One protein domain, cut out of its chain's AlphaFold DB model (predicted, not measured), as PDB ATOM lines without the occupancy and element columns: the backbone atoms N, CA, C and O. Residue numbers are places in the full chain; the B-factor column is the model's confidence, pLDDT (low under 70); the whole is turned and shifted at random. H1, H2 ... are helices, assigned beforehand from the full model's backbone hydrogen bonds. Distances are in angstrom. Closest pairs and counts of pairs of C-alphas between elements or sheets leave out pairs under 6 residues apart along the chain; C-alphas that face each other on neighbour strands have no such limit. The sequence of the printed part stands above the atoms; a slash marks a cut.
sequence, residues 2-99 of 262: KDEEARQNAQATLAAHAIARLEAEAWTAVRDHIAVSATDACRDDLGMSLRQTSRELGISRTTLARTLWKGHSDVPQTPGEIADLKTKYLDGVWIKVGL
ATOM      1  N   LYS A   2       1.383  20.096 -12.050       66.94
ATOM      2  CA  LYS A   2       2.441  19.701 -13.016       66.94
ATOM      3  C   LYS A   2       3.726  19.130 -12.386       66.94
ATOM      4  O   LYS A   2       4.256  18.142 -12.881       66.94
ATOM      5  N   ASP A   3       4.189  19.693 -11.270       71.50
ATOM      6  CA  ASP A   3       5.401  19.205 -10.580       71.50
ATOM      7  C   ASP A   3       5.191  17.883  -9.827       71.50
ATOM      8  O   ASP A   3       6.141  17.159  -9.533       71.50
ATOM      9  N   GLU A   4       3.940  17.558  -9.511       72.56
ATOM     10  CA  GLU A   4       3.568  16.355  -8.769       72.56
ATOM     11  C   GLU A   4       3.412  15.166  -9.722       72.56
ATOM     12  O   GLU A   4       3.972  14.103  -9.463       72.56
ATOM     13  N   GLU A   5       2.808  15.389 -10.895       74.88
ATOM     14  CA  GLU A   5       2.824  14.440 -12.018       74.88
ATOM     15  C   GLU A   5       4.251  14.157 -12.508       74.88
ATOM     16  O   GLU A   5       4.603  13.008 -12.766       74.88
ATOM     17  N   ALA A   6       5.113  15.177 -12.591       74.50
ATOM     18  CA  ALA A   6       6.508  14.990 -12.990       74.50
ATOM     19  C   ALA A   6       7.293  14.117 -11.994       74.50
ATOM     20  O   ALA A   6       8.078  13.258 -12.402       74.50
ATOM     21  N   ARG A   7       7.062  14.293 -10.685       75.94
ATOM     22  CA  ARG A   7       7.679  13.461  -9.638       75.94
ATOM     23  C   ARG A   7       7.134  12.035  -9.631       75.94
ATOM     24  O   ARG A   7       7.927  11.106  -9.499       75.94
ATOM     25  N   GLN A   8       5.827  11.854  -9.815       77.38
ATOM     26  CA  GLN A   8       5.210  10.528  -9.924       77.38
ATOM     27  C   GLN A   8       5.715   9.771 -11.158       77.38
ATOM     28  O   GLN A   8       6.103   8.610 -11.043       77.38
ATOM     29  N   ASN A   9       5.829  10.439 -12.309       79.38
ATOM     30  CA  ASN A   9       6.413   9.847 -13.513       79.38
ATOM     31  C   ASN A   9       7.889   9.481 -13.311       79.38
ATOM     32  O   ASN A   9       8.303   8.384 -13.684       79.38
ATOM     33  N   ALA A  10       8.685  10.341 -12.669       79.38
ATOM     34  CA  ALA A  10      10.082  10.028 -12.364       79.38
ATOM     35  C   ALA A  10      10.215   8.806 -11.433       79.38
ATOM     36  O   ALA A  10      11.043   7.930 -11.681       79.38
ATOM     37  N   GLN A  11       9.370   8.703 -10.401       81.62
ATOM     38  CA  GLN A  11       9.341   7.547  -9.499       81.62
ATOM     39  C   GLN A  11       8.917   6.259 -10.217       81.62
ATOM     40  O   GLN A  11       9.558   5.227 -10.030       81.62
ATOM     41  N   ALA A  12       7.903   6.323 -11.085       78.06
ATOM     42  CA  ALA A  12       7.476   5.188 -11.899       78.06
ATOM     43  C   ALA A  12       8.588   4.710 -12.849       78.06
ATOM     44  O   ALA A  12       8.810   3.510 -12.994       78.06
ATOM     45  N   THR A  13       9.344   5.642 -13.436       82.94
ATOM     46  CA  THR A  13      10.464   5.317 -14.336       82.94
ATOM     47  C   THR A  13      11.616   4.641 -13.584       82.94
ATOM     48  O   THR A  13      12.173   3.651 -14.058       82.94
ATOM     49  N   LEU A  14      11.958   5.127 -12.386       81.00
ATOM     50  CA  LEU A  14      12.977   4.499 -11.534       81.00
ATOM     51  C   LEU A  14      12.549   3.104 -11.059       81.00
ATOM     52  O   LEU A  14      13.366   2.183 -11.065       81.00
ATOM     53  N   ALA A  15      11.273   2.928 -10.700       73.25
ATOM     54  CA  ALA A  15      10.722   1.623 -10.345       73.25
ATOM     55  C   ALA A  15      10.773   0.645 -11.529       73.25
ATOM     56  O   ALA A  15      11.217  -0.489 -11.362       73.25
ATOM     57  N   ALA A  16      10.415   1.093 -12.737       71.12
ATOM     58  CA  ALA A  16      10.508   0.283 -13.951       71.12
ATOM     59  C   ALA A  16      11.952  -0.155 -14.250       71.12
ATOM     60  O   ALA A  16      12.192  -1.318 -14.568       71.12
ATOM     61  N   HIS A  17      12.936   0.736 -14.080       77.75
ATOM     62  CA  HIS A  17      14.350   0.377 -14.221       77.75
ATOM     63  C   HIS A  17      14.819  -0.641 -13.176       77.75
ATOM     64  O   HIS A  17      15.602  -1.532 -13.505       77.75
ATOM     65  N   ALA A  18      14.357  -0.527 -11.928       70.62
ATOM     66  CA  ALA A  18      14.681  -1.491 -10.882       70.62
ATOM     67  C   ALA A  18      14.101  -2.881 -11.197       70.62
ATOM     68  O   ALA A  18      14.815  -3.873 -11.069       70.62
ATOM     69  N   ILE A  19      12.855  -2.942 -11.678       70.81
ATOM     70  CA  ILE A  19      12.203  -4.186 -12.114       70.81
ATOM     71  C   ILE A  19      12.968  -4.807 -13.287       70.81
ATOM     72  O   ILE A  19      13.397  -5.954 -13.192       70.81
ATOM     73  N   ALA A  20      13.246  -4.031 -14.338       69.75
ATOM     74  CA  ALA A  20      13.980  -4.513 -15.508       69.75
ATOM     75  C   ALA A  20      15.385  -5.029 -15.151       69.75
ATOM     76  O   ALA A  20      15.871  -6.005 -15.725       69.75
ATOM     77  N   ARG A  21      16.055  -4.394 -14.181       72.38
ATOM     78  CA  ARG A  21      17.348  -4.862 -13.674       72.38
ATOM     79  C   ARG A  21      17.216  -6.203 -12.947       72.38
ATOM     80  O   ARG A  21      18.014  -7.096 -13.216       72.38
ATOM     81  N   LEU A  22      16.237  -6.346 -12.054       70.62
ATOM     82  CA  LEU A  22      15.991  -7.601 -11.334       70.62
ATOM     83  C   LEU A  22      15.646  -8.740 -12.300       70.62
ATOM     84  O   LEU A  22      16.162  -9.846 -12.157       70.62
ATOM     85  N   GLU A  23      14.843  -8.461 -13.327       71.19
ATOM     86  CA  GLU A  23      14.536  -9.418 -14.392       71.19
ATOM     87  C   GLU A  23      15.792  -9.821 -15.175       71.19
ATOM     88  O   GLU A  23      16.020 -11.007 -15.405       71.19
ATOM     89  N   ALA A  24      16.652  -8.869 -15.544       72.44
ATOM     90  CA  ALA A  24      17.898  -9.158 -16.255       72.44
ATOM     91  C   ALA A  24      18.887  -9.993 -15.415       72.44
ATOM     92  O   ALA A  24      19.542 -10.903 -15.935       72.44
ATOM     93  N   GLU A  25      18.996  -9.705 -14.115       71.25
ATOM     94  CA  GLU A  25      19.800 -10.486 -13.167       71.25
ATOM     95  C   GLU A  25      19.245 -11.914 -13.035       71.25
ATOM     96  O   GLU A  25      20.001 -12.883 -13.163       71.25
ATOM     97  N   ALA A  26      17.923 -12.057 -12.897       67.88
ATOM     98  CA  ALA A  26      17.243 -13.348 -12.852       67.88
ATOM     99  C   ALA A  26      17.475 -14.164 -14.134       67.88
ATOM    100  O   ALA A  26      17.854 -15.332 -14.062       67.88
ATOM    101  N   TRP A  27      17.352 -13.547 -15.310       75.81
ATOM    102  CA  TRP A  27      17.628 -14.192 -16.595       75.81
ATOM    103  C   TRP A  27      19.075 -14.646 -16.747       75.81
ATOM    104  O   TRP A  27      19.347 -15.724 -17.283       75.81
ATOM    105  N   THR A  28      20.016 -13.843 -16.256       74.12
ATOM    106  CA  THR A  28      21.436 -14.200 -16.275       74.12
ATOM    107  C   THR A  28      21.699 -15.419 -15.391       74.12
ATOM    108  O   THR A  28      22.397 -16.337 -15.820       74.12
ATOM    109  N   ALA A  29      21.102 -15.464 -14.197       70.94
ATOM    110  CA  ALA A  29      21.214 -16.598 -13.285       70.94
ATOM    111  C   ALA A  29      20.546 -17.865 -13.843       70.94
ATOM    112  O   ALA A  29      21.131 -18.943 -13.784       70.94
ATOM    113  N   VAL A  30      19.361 -17.738 -14.452       72.56
ATOM    114  CA  VAL A  30      18.673 -18.842 -15.139       72.56
ATOM    115  C   VAL A  30      19.549 -19.415 -16.246       72.56
ATOM    116  O   VAL A  30      19.759 -20.624 -16.293       72.56
ATOM    117  N   ARG A  31      20.106 -18.564 -17.113       75.06
ATOM    118  CA  ARG A  31      20.994 -18.999 -18.198       75.06
ATOM    119  C   ARG A  31      22.231 -19.721 -17.665       75.06
ATOM    120  O   ARG A  31      22.585 -20.774 -18.191       75.06
ATOM    121  N   ASP A  32      22.891 -19.154 -16.656       74.50
ATOM    122  CA  ASP A  32      24.093 -19.750 -16.066       74.50
ATOM    123  C   ASP A  32      23.753 -21.116 -15.424       74.50
ATOM    124  O   ASP A  32      24.476 -22.083 -15.657       74.50
ATOM    125  N   HIS A  33      22.606 -21.246 -14.742       77.06
ATOM    126  CA  HIS A  33      22.119 -22.527 -14.212       77.06
ATOM    127  C   HIS A  33      21.856 -23.559 -15.314       77.06
ATOM    128  O   HIS A  33      22.320 -24.689 -15.215       77.06
ATOM    129  N   ILE A  34      21.122 -23.192 -16.372       74.06
ATOM    130  CA  ILE A  34      20.842 -24.091 -17.506       74.06
ATOM    131  C   ILE A  34      22.149 -24.610 -18.108       74.06
ATOM    132  O   ILE A  34      22.281 -25.805 -18.356       74.06
ATOM    133  N   ALA A  35      23.124 -23.722 -18.313       76.06
ATOM    134  CA  ALA A  35      24.418 -24.091 -18.872       76.06
ATOM    135  C   ALA A  35      25.190 -25.062 -17.967       76.06
ATOM    136  O   ALA A  35      25.801 -25.997 -18.481       76.06
ATOM    137  N   VAL A  36      25.162 -24.863 -16.646       81.19
ATOM    138  CA  VAL A  36      25.804 -25.770 -15.680       81.19
ATOM    139  C   VAL A  36      25.114 -27.132 -15.683       81.19
ATOM    140  O   VAL A  36      25.780 -28.120 -15.975       81.19
ATOM    141  N   SER A  37      23.789 -27.185 -15.503       80.31
ATOM    142  CA  SER A  37      23.035 -28.447 -15.494       80.31
ATOM    143  C   SER A  37      23.234 -29.250 -16.780       80.31
ATOM    144  O   SER A  37      23.505 -30.446 -16.734       80.31
ATOM    145  N   ALA A  38      23.159 -28.587 -17.936       76.19
ATOM    146  CA  ALA A  38      23.400 -29.223 -19.226       76.19
ATOM    147  C   ALA A  38      24.832 -29.757 -19.357       76.19
ATOM    148  O   ALA A  38      25.060 -30.807 -19.951       76.19
ATOM    149  N   THR A  39      25.807 -29.032 -18.805       79.00
ATOM    150  CA  THR A  39      27.209 -29.451 -18.845       79.00
ATOM    151  C   THR A  39      27.465 -30.657 -17.955       79.00
ATOM    152  O   THR A  39      28.174 -31.565 -18.389       79.00
ATOM    153  N   ASP A  40      26.891 -30.680 -16.751       81.19
ATOM    154  CA  ASP A  40      27.022 -31.810 -15.832       81.19
ATOM    155  C   ASP A  40      26.392 -33.062 -16.427       81.19
ATOM    156  O   ASP A  40      27.071 -34.068 -16.541       81.19
ATOM    157  N   ALA A  41      25.179 -32.984 -16.965       77.06
ATOM    158  CA  ALA A  41      24.566 -34.122 -17.647       77.06
ATOM    159  C   ALA A  41      25.374 -34.606 -18.869       77.06
ATOM    160  O   ALA A  41      25.588 -35.801 -19.053       77.06
ATOM    161  N   CYS A  42      25.916 -33.700 -19.695       74.19
ATOM    162  CA  CYS A  42      26.803 -34.118 -20.784       74.19
ATOM    163  C   CYS A  42      28.084 -34.803 -20.281       74.19
ATOM    164  O   CYS A  42      28.599 -35.697 -20.950       74.19
ATOM    165  N   ARG A  43      28.642 -34.375 -19.146       76.50
ATOM    166  CA  ARG A  43      29.881 -34.944 -18.601       76.50
ATOM    167  C   ARG A  43      29.624 -36.251 -17.854       76.50
ATOM    168  O   ARG A  43      30.349 -37.214 -18.076       76.50
ATOM    169  N   ASP A  44      28.624 -36.260 -16.988       77.38
ATOM    170  CA  ASP A  44      28.393 -37.292 -15.983       77.38
ATOM    171  C   ASP A  44      27.498 -38.405 -16.546       77.38
ATOM    172  O   ASP A  44      27.831 -39.578 -16.392       77.38
ATOM    173  N   ASP A  45      26.444 -38.060 -17.298       74.75
ATOM    174  CA  ASP A  45      25.543 -39.059 -17.895       74.75
ATOM    175  C   ASP A  45      26.050 -39.553 -19.260       74.75
ATOM    176  O   ASP A  45      25.862 -40.716 -19.616       74.75
ATOM    177  N   LEU A  46      26.694 -38.677 -20.041       71.00
ATOM    178  CA  LEU A  46      27.130 -38.982 -21.414       71.00
ATOM    179  C   LEU A  46      28.653 -39.116 -21.579       71.00
ATOM    180  O   LEU A  46      29.123 -39.401 -22.683       71.00
ATOM    181  N   GLY A  47      29.446 -38.902 -20.522       77.50
ATOM    182  CA  GLY A  47      30.905 -39.066 -20.559       77.50
ATOM    183  C   GLY A  47      31.643 -38.089 -21.487       77.50
ATOM    184  O   GLY A  47      32.769 -38.364 -21.909       77.50
ATOM    185  N   MET A  48      31.025 -36.965 -21.869       79.12
ATOM    186  CA  MET A  48      31.578 -36.056 -22.874       79.12
ATOM    187  C   MET A  48      32.696 -35.167 -22.320       79.12
ATOM    188  O   MET A  48      32.646 -34.646 -21.206       79.12
ATOM    189  N   SER A  49      33.698 -34.896 -23.161       77.56
ATOM    190  CA  SER A  49      34.719 -33.887 -22.862       77.56
ATOM    191  C   SER A  49      34.158 -32.464 -22.976       77.56
ATOM    192  O   SER A  49      33.323 -32.187 -23.835       77.56
ATOM    193  N   LEU A  50      34.732 -31.502 -22.239       73.06
ATOM    194  CA  LEU A  50      34.356 -30.074 -22.320       73.06
ATOM    195  C   LEU A  50      34.330 -29.509 -23.753       73.06
ATOM    196  O   LEU A  50      33.571 -28.588 -24.056       73.06
ATOM    197  N   ARG A  51      35.178 -30.035 -24.647       75.25
ATOM    198  CA  ARG A  51      35.207 -29.631 -26.060       75.25
ATOM    199  C   ARG A  51      33.983 -30.145 -26.821       75.25
ATOM    200  O   ARG A  51      33.454 -29.407 -27.647       75.25
ATOM    201  N   GLN A  52      33.571 -31.387 -26.572       75.69
ATOM    202  CA  GLN A  52      32.368 -31.973 -27.164       75.69
ATOM    203  C   GLN A  52      31.120 -31.286 -26.612       75.69
ATOM    204  O   GLN A  52      30.321 -30.802 -27.403       75.69
ATOM    205  N   THR A  53      31.035 -31.097 -25.294       74.12
ATOM    206  CA  THR A  53      29.919 -30.399 -24.639       74.12
ATOM    207  C   THR A  53      29.738 -28.974 -25.164       74.12
ATOM    208  O   THR A  53      28.634 -28.567 -25.504       74.12
ATOM    209  N   SER A  54      30.829 -28.216 -25.323       77.44
ATOM    210  CA  SER A  54      30.790 -26.874 -25.924       77.44
ATOM    211  C   SER A  54      30.233 -26.882 -27.352       77.44
ATOM    212  O   SER A  54      29.461 -25.993 -27.716       77.44
ATOM    213  N   ARG A  55      30.600 -27.884 -28.161       81.12
ATOM    214  CA  ARG A  55      30.100 -28.026 -29.534       81.12
ATOM    215  C   ARG A  55      28.619 -28.400 -29.553       81.12
ATOM    216  O   ARG A  55      27.875 -27.812 -30.330       81.12
ATOM    217  N   GLU A  56      28.213 -29.320 -28.686       78.75
ATOM    218  CA  GLU A  56      26.844 -29.829 -28.615       78.75
ATOM    219  C   GLU A  56      25.869 -28.762 -28.112       78.75
ATOM    220  O   GLU A  56      24.841 -28.485 -28.730       78.75
ATOM    221  N   LEU A  57      26.241 -28.049 -27.049       79.00
ATOM    222  CA  LEU A  57      25.431 -26.967 -26.493       79.00
ATOM    223  C   LEU A  57      25.480 -25.687 -27.344       79.00
ATOM    224  O   LEU A  57      24.653 -24.801 -27.160       79.00
ATOM    225  N   GLY A  58      26.418 -25.572 -28.292       79.75
ATOM    226  CA  GLY A  58      26.603 -24.357 -29.095       79.75
ATOM    227  C   GLY A  58      27.117 -23.160 -28.283       79.75
ATOM    228  O   GLY A  58      26.937 -22.012 -28.684       79.75
ATOM    229  N   ILE A  59      27.752 -23.416 -27.136       78.31
ATOM    230  CA  ILE A  59      28.277 -22.398 -26.217       78.31
ATOM    231  C   ILE A  59      29.795 -22.339 -26.379       78.31
ATOM    232  O   ILE A  59      30.462 -23.370 -26.462       78.31
ATOM    233  N   SER A  60      30.382 -21.139 -26.396       79.94
ATOM    234  CA  SER A  60      31.840 -21.006 -26.475       79.94
ATOM    235  C   SER A  60      32.526 -21.638 -25.254       79.94
ATOM    236  O   SER A  60      32.046 -21.544 -24.123       79.94
ATOM    237  N   ARG A  61      33.702 -22.243 -25.463       74.62
ATOM    238  CA  ARG A  61      34.483 -22.869 -24.378       74.62
ATOM    239  C   ARG A  61      34.792 -21.908 -23.229       74.62
ATOM    240  O   ARG A  61      34.836 -22.331 -22.082       74.62
ATOM    241  N   THR A  62      35.025 -20.631 -23.531       74.06
ATOM    242  CA  THR A  62      35.337 -19.604 -22.528       74.06
ATOM    243  C   THR A  62      34.121 -19.239 -21.684       74.06
ATOM    244  O   THR A  62      34.257 -19.073 -20.473       74.06
ATOM    245  N   THR A  63      32.933 -19.157 -22.290       70.94
ATOM    246  CA  THR A  63      31.676 -18.949 -21.563       70.94
ATOM    247  C   THR A  63      31.356 -20.159 -20.692       70.94
ATOM    248  O   THR A  63      31.079 -19.980 -19.512       70.94
ATOM    249  N   LEU A  64      31.502 -21.372 -21.232       71.56
ATOM    250  CA  LEU A  64      31.240 -22.620 -20.513       71.56
ATOM    251  C   LEU A  64      32.210 -22.842 -19.335       71.56
ATOM    252  O   LEU A  64      31.802 -23.235 -18.247       71.56
ATOM    253  N   ALA A  65      33.495 -22.520 -19.504       71.12
ATOM    254  CA  ALA A  65      34.465 -22.562 -18.408       71.12
ATOM    255  C   ALA A  65      34.139 -21.541 -17.304       71.12
ATOM    256  O   ALA A  65      34.298 -21.832 -16.120       71.12
ATOM    257  N   ARG A  66      33.660 -20.347 -17.677       69.50
ATOM    258  CA  ARG A  66      33.261 -19.310 -16.718       69.50
ATOM    259  C   ARG A  66      32.007 -19.706 -15.941       69.50
ATOM    260  O   ARG A  66      31.957 -19.454 -14.743       69.50
ATOM    261  N   THR A  67      31.016 -20.312 -16.597       72.06
ATOM    262  CA  THR A  67      29.800 -20.803 -15.929       72.06
ATOM    263  C   THR A  67      30.115 -21.959 -14.985       72.06
ATOM    264  O   THR A  67      29.652 -21.941 -13.853       72.06
ATOM    265  N   LEU A  68      30.983 -22.893 -15.385       71.12
ATOM    266  CA  LEU A  68      31.436 -23.978 -14.508       71.12
ATOM    267  C   LEU A  68      32.211 -23.475 -13.288       71.12
ATOM    268  O   LEU A  68      32.005 -23.975 -12.189       71.12
ATOM    269  N   TRP A  69      33.080 -22.474 -13.460       74.62
ATOM    270  CA  TRP A  69      33.804 -21.884 -12.330       74.62
ATOM    271  C   TRP A  69      32.848 -21.185 -11.354       74.62
ATOM    272  O   TRP A  69      32.993 -21.322 -10.144       74.62
ATOM    273  N   LYS A  70      31.818 -20.490 -11.849       67.81
ATOM    274  CA  LYS A  70      30.785 -19.917 -10.970       67.81
ATOM    275  C   LYS A  70      30.017 -20.977 -10.164       67.81
ATOM    276  O   LYS A  70      29.445 -20.631  -9.135       67.81
ATOM    277  N   GLY A  71      30.035 -22.238 -10.601       66.50
ATOM    278  CA  GLY A  71      29.397 -23.356  -9.918       66.50
ATOM    279  C   GLY A  71      27.872 -23.269  -9.915       66.50
ATOM    280  O   GLY A  71      27.263 -22.493 -10.655       66.50
ATOM    281  N   HIS A  72      27.254 -24.076  -9.055       61.75
ATOM    282  CA  HIS A  72      25.818 -24.018  -8.811       61.75
ATOM    283  C   HIS A  72      25.527 -22.781  -7.961       61.75
ATOM    284  O   HIS A  72      25.681 -22.795  -6.744       61.75
ATOM    285  N   SER A  73      25.162 -21.682  -8.617       58.47
ATOM    286  CA  SER A  73      24.522 -20.569  -7.919       58.47
ATOM    287  C   SER A  73      23.101 -20.996  -7.561       58.47
ATOM    288  O   SER A  73      22.436 -21.615  -8.398       58.47
ATOM    289  N   ASP A  74      22.637 -20.669  -6.352       55.72
ATOM    290  CA  ASP A  74      21.242 -20.898  -5.975       55.72
ATOM    291  C   ASP A  74      20.332 -20.318  -7.054       55.72
ATOM    292  O   ASP A  74      20.486 -19.163  -7.465       55.72
ATOM    293  N   VAL A  75      19.406 -21.141  -7.546       58.59
ATOM    294  CA  VAL A  75      18.410 -20.694  -8.517       58.59
ATOM    295  C   VAL A  75      17.595 -19.602  -7.834       58.59
ATOM    296  O   VAL A  75      16.894 -19.910  -6.865       58.59
ATOM    297  N   PRO A  76      17.646 -18.340  -8.299       57.34
ATOM    298  CA  PRO A  76      16.780 -17.322  -7.734       57.34
ATOM    299  C   PRO A  76      15.330 -17.759  -7.937       57.34
ATOM    300  O   PRO A  76      14.988 -18.294  -8.995       57.34
ATOM    301  N   GLN A  77      14.477 -17.553  -6.930       58.81
ATOM    302  CA  GLN A  77      13.044 -17.775  -7.101       58.81
ATOM    303  C   GLN A  77      12.539 -16.822  -8.180       58.81
ATOM    304  O   GLN A  77      12.412 -15.617  -7.971       58.81
ATOM    305  N   THR A  78      12.336 -17.367  -9.373       61.94
ATOM    306  CA  THR A  78      11.937 -16.608 -10.548       61.94
ATOM    307  C   THR A  78      10.418 -16.474 -10.612       61.94
ATOM    308  O   THR A  78       9.719 -17.453 -10.342       61.94
ATOM    309  N   PRO A  79       9.895 -15.301 -11.011       64.38
ATOM    310  CA  PRO A  79       8.491 -15.128 -11.379       64.38
ATOM    311  C   PRO A  79       8.024 -16.194 -12.384       64.38
ATOM    312  O   PRO A  79       8.823 -16.661 -13.198       64.38
ATOM    313  N   GLY A  80       6.734 -16.551 -12.349       67.19
ATOM    314  CA  GLY A  80       6.162 -17.686 -13.096       67.19
ATOM    315  C   GLY A  80       6.537 -17.742 -14.583       67.19
ATOM    316  O   GLY A  80       7.029 -18.767 -15.038       67.19
ATOM    317  N   GLU A  81       6.436 -16.628 -15.313       66.00
ATOM    318  CA  GLU A  81       6.770 -16.582 -16.752       66.00
ATOM    319  C   GLU A  81       8.238 -16.943 -17.045       66.00
ATOM    320  O   GLU A  81       8.552 -17.599 -18.041       66.00
ATOM    321  N   ILE A  82       9.159 -16.558 -16.158       67.06
ATOM    322  CA  ILE A  82      10.585 -16.882 -16.286       67.06
ATOM    323  C   ILE A  82      10.828 -18.360 -15.942       67.06
ATOM    324  O   ILE A  82      11.685 -19.000 -16.553       67.06
ATOM    325  N   ALA A  83      10.064 -18.926 -15.003       70.50
ATOM    326  CA  ALA A  83      10.141 -20.344 -14.653       70.50
ATOM    327  C   ALA A  83       9.651 -21.254 -15.796       70.50
ATOM    328  O   ALA A  83      10.294 -22.263 -16.099       70.50
ATOM    329  N   ASP A  84       8.571 -20.869 -16.477       74.12
ATOM    330  CA  ASP A  84       8.034 -21.609 -17.625       74.12
ATOM    331  C   ASP A  84       9.012 -21.581 -18.803       74.12
ATOM    332  O   ASP A  84       9.356 -22.620 -19.376       74.12
ATOM    333  N   LEU A  85       9.555 -20.400 -19.119       72.81
ATOM    334  CA  LEU A  85      10.568 -20.273 -20.163       72.81
ATOM    335  C   LEU A  85      11.849 -21.038 -19.814       72.81
ATOM    336  O   LEU A  85      12.400 -21.715 -20.682       72.81
ATOM    337  N   LYS A  86      12.314 -20.986 -18.556       76.88
ATOM    338  CA  LYS A  86      13.454 -21.790 -18.083       76.88
ATOM    339  C   LYS A  86      13.236 -23.271 -18.382       76.88
ATOM    340  O   LYS A  86      14.141 -23.922 -18.900       76.88
ATOM    341  N   THR A  87      12.056 -23.783 -18.047       80.00
ATOM    342  CA  THR A  87      11.698 -25.193 -18.244       80.00
ATOM    343  C   THR A  87      11.739 -25.549 -19.727       80.00
ATOM    344  O   THR A  87      12.452 -26.472 -20.108       80.00
ATOM    345  N   LYS A  88      11.121 -24.727 -20.584       82.62
ATOM    346  CA  LYS A  88      11.142 -24.920 -22.041       82.62
ATOM    347  C   LYS A  88      12.559 -24.949 -22.628       82.62
ATOM    348  O   LYS A  88      12.856 -25.761 -23.504       82.62
ATOM    349  N   TYR A  89      13.452 -24.077 -22.154       80.56
ATOM    350  CA  TYR A  89      14.851 -24.085 -22.589       80.56
ATOM    351  C   TYR A  89      15.609 -25.328 -22.108       80.56
ATOM    352  O   TYR A  89      16.382 -25.887 -22.885       80.56
ATOM    353  N   LEU A  90      15.397 -25.767 -20.862       81.88
ATOM    354  CA  LEU A  90      15.990 -27.005 -20.346       81.88
ATOM    355  C   LEU A  90      15.535 -28.219 -21.150       81.88
ATOM    356  O   LEU A  90      16.373 -29.015 -21.556       81.88
ATOM    357  N   ASP A  91      14.244 -28.317 -21.442       84.69
ATOM    358  CA  ASP A  91      13.686 -29.407 -22.235       84.69
ATOM    359  C   ASP A  91      14.314 -29.480 -23.629       84.69
ATOM    360  O   ASP A  91      14.751 -30.544 -24.068       84.69
ATOM    361  N   GLY A  92      14.439 -28.332 -24.304       79.56
ATOM    362  CA  GLY A  92      15.104 -28.255 -25.603       79.56
ATOM    363  C   GLY A  92      16.568 -28.697 -25.542       79.56
ATOM    364  O   GLY A  92      17.054 -29.363 -26.457       79.56
ATOM    365  N   VAL A  93      17.271 -28.374 -24.453       79.94
ATOM    366  CA  VAL A  93      18.646 -28.835 -24.231       79.94
ATOM    367  C   VAL A  93      18.677 -30.343 -23.990       79.94
ATOM    368  O   VAL A  93      19.477 -31.020 -24.631       79.94
ATOM    369  N   TRP A  94      17.792 -30.881 -23.147       81.62
ATOM    370  CA  TRP A  94      17.704 -32.314 -22.855       81.62
ATOM    371  C   TRP A  94      17.432 -33.161 -24.082       81.62
ATOM    372  O   TRP A  94      18.116 -34.160 -24.311       81.62
ATOM    373  N   ILE A  95      16.490 -32.721 -24.905       81.62
ATOM    374  CA  ILE A  95      16.182 -33.365 -26.176       81.62
ATOM    375  C   ILE A  95      17.405 -33.332 -27.095       81.62
ATOM    376  O   ILE A  95      17.787 -34.363 -27.645       81.62
ATOM    377  N   LYS A  96      18.069 -32.175 -27.209       79.69
ATOM    378  CA  LYS A  96      19.233 -32.010 -28.086       79.69
ATOM    379  C   LYS A  96      20.403 -32.912 -27.696       79.69
ATOM    380  O   LYS A  96      21.012 -33.514 -28.571       79.69
ATOM    381  N   VAL A  97      20.704 -33.028 -26.402       72.19
ATOM    382  CA  VAL A  97      21.815 -33.865 -25.911       72.19
ATOM    383  C   VAL A  97      21.459 -35.358 -25.843       72.19
ATOM    384  O   VAL A  97      22.283 -36.161 -25.424       72.19
ATOM    385  N   GLY A  98      20.250 -35.752 -26.257       73.25
ATOM    386  CA  GLY A  98      19.804 -37.148 -26.298       73.25
ATOM    387  C   GLY A  98      19.175 -37.668 -25.000       73.25
ATOM    388  O   GLY A  98      18.681 -38.795 -24.972       73.25
ATOM    389  N   LEU A  99      19.091 -36.844 -23.952       77.19
ATOM    390  CA  LEU A  99      18.474 -37.155 -22.654       77.19
ATOM    391  C   LEU A  99      16.977 -36.804 -22.625       77.19
ATOM    392  O   LEU A  99      16.453 -36.270 -21.651       77.19
TER     393      LEU A  99
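AT A GLANCE: This is residues 2 to 99 of the 262 residues of an uncharacterized protein of Rhodococcus erythropolis (UniProt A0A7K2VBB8). One very long helix, H1, makes the length of the model; its first part, residues 2 to 21, sticks out free as an arm, and the other three helices gather round its far part. There H4 runs beside H1 at a small angle, while the short helices H2 and H3 cross it on other sides. The printed part has 98 residues with four named helices, in the order H1, H2, H3, H4, and no named strand; the class is all helix. The whole is loose, with a radius of gyration of the C-alphas of 18.3 A, and spans 65 by 25 by 21 A.

IN THESE COORDINATES: H1 is residues 2 to 45, 63.3 A long, from C-alpha 2 at (2.441, 19.701, -13.016) to C-alpha 45 at (25.543, -39.059, -17.895). H2 is residues 50 to 57, 10.3 A, and H3 is residues 61 to 70, 14.2 A. H4 is residues 80 to 96, 24.5 A, and ends with C-alpha 96 at (19.233, -32.010, -28.086).

HOW THE PARTS SIT: H1 is the hub, touching the three other helices. With residues 38 to 43 alone it touches H2, at a steep tilt of 58 degrees, opposite ways; the closest C-alphas, of Cys 42 and Thr 53, are 6.2 A apart. With residues 32 to 36 alone it touches H3, about perpendicular at 78 degrees, the closest C-alphas being those of Asp 32 and Thr 67, 5.8 A. With residues 27 to 38 alone it touches H4, at a shallow tilt of 26 degrees, the same way, closest at the C-alphas of Ile 34 and Leu 90, 6.3 A. H2 and H3 touch, about perpendicular at 79 degrees, with the C-alphas of Ser 54 and Arg 61 closest at 5.7 A. H3 and H4 are apart. In H1, H2, H3 and H4 every O i to N i+4 pair is within hydrogen-bond range.

THE WHOLE: The C-alphas farthest apart, of Lys 2 and Gly 47, are 65.7 A from each other. The printed part has no cut, and no link is long. Confidence is under 70 at residues 2, 20, 26, 66 and 70 to 82.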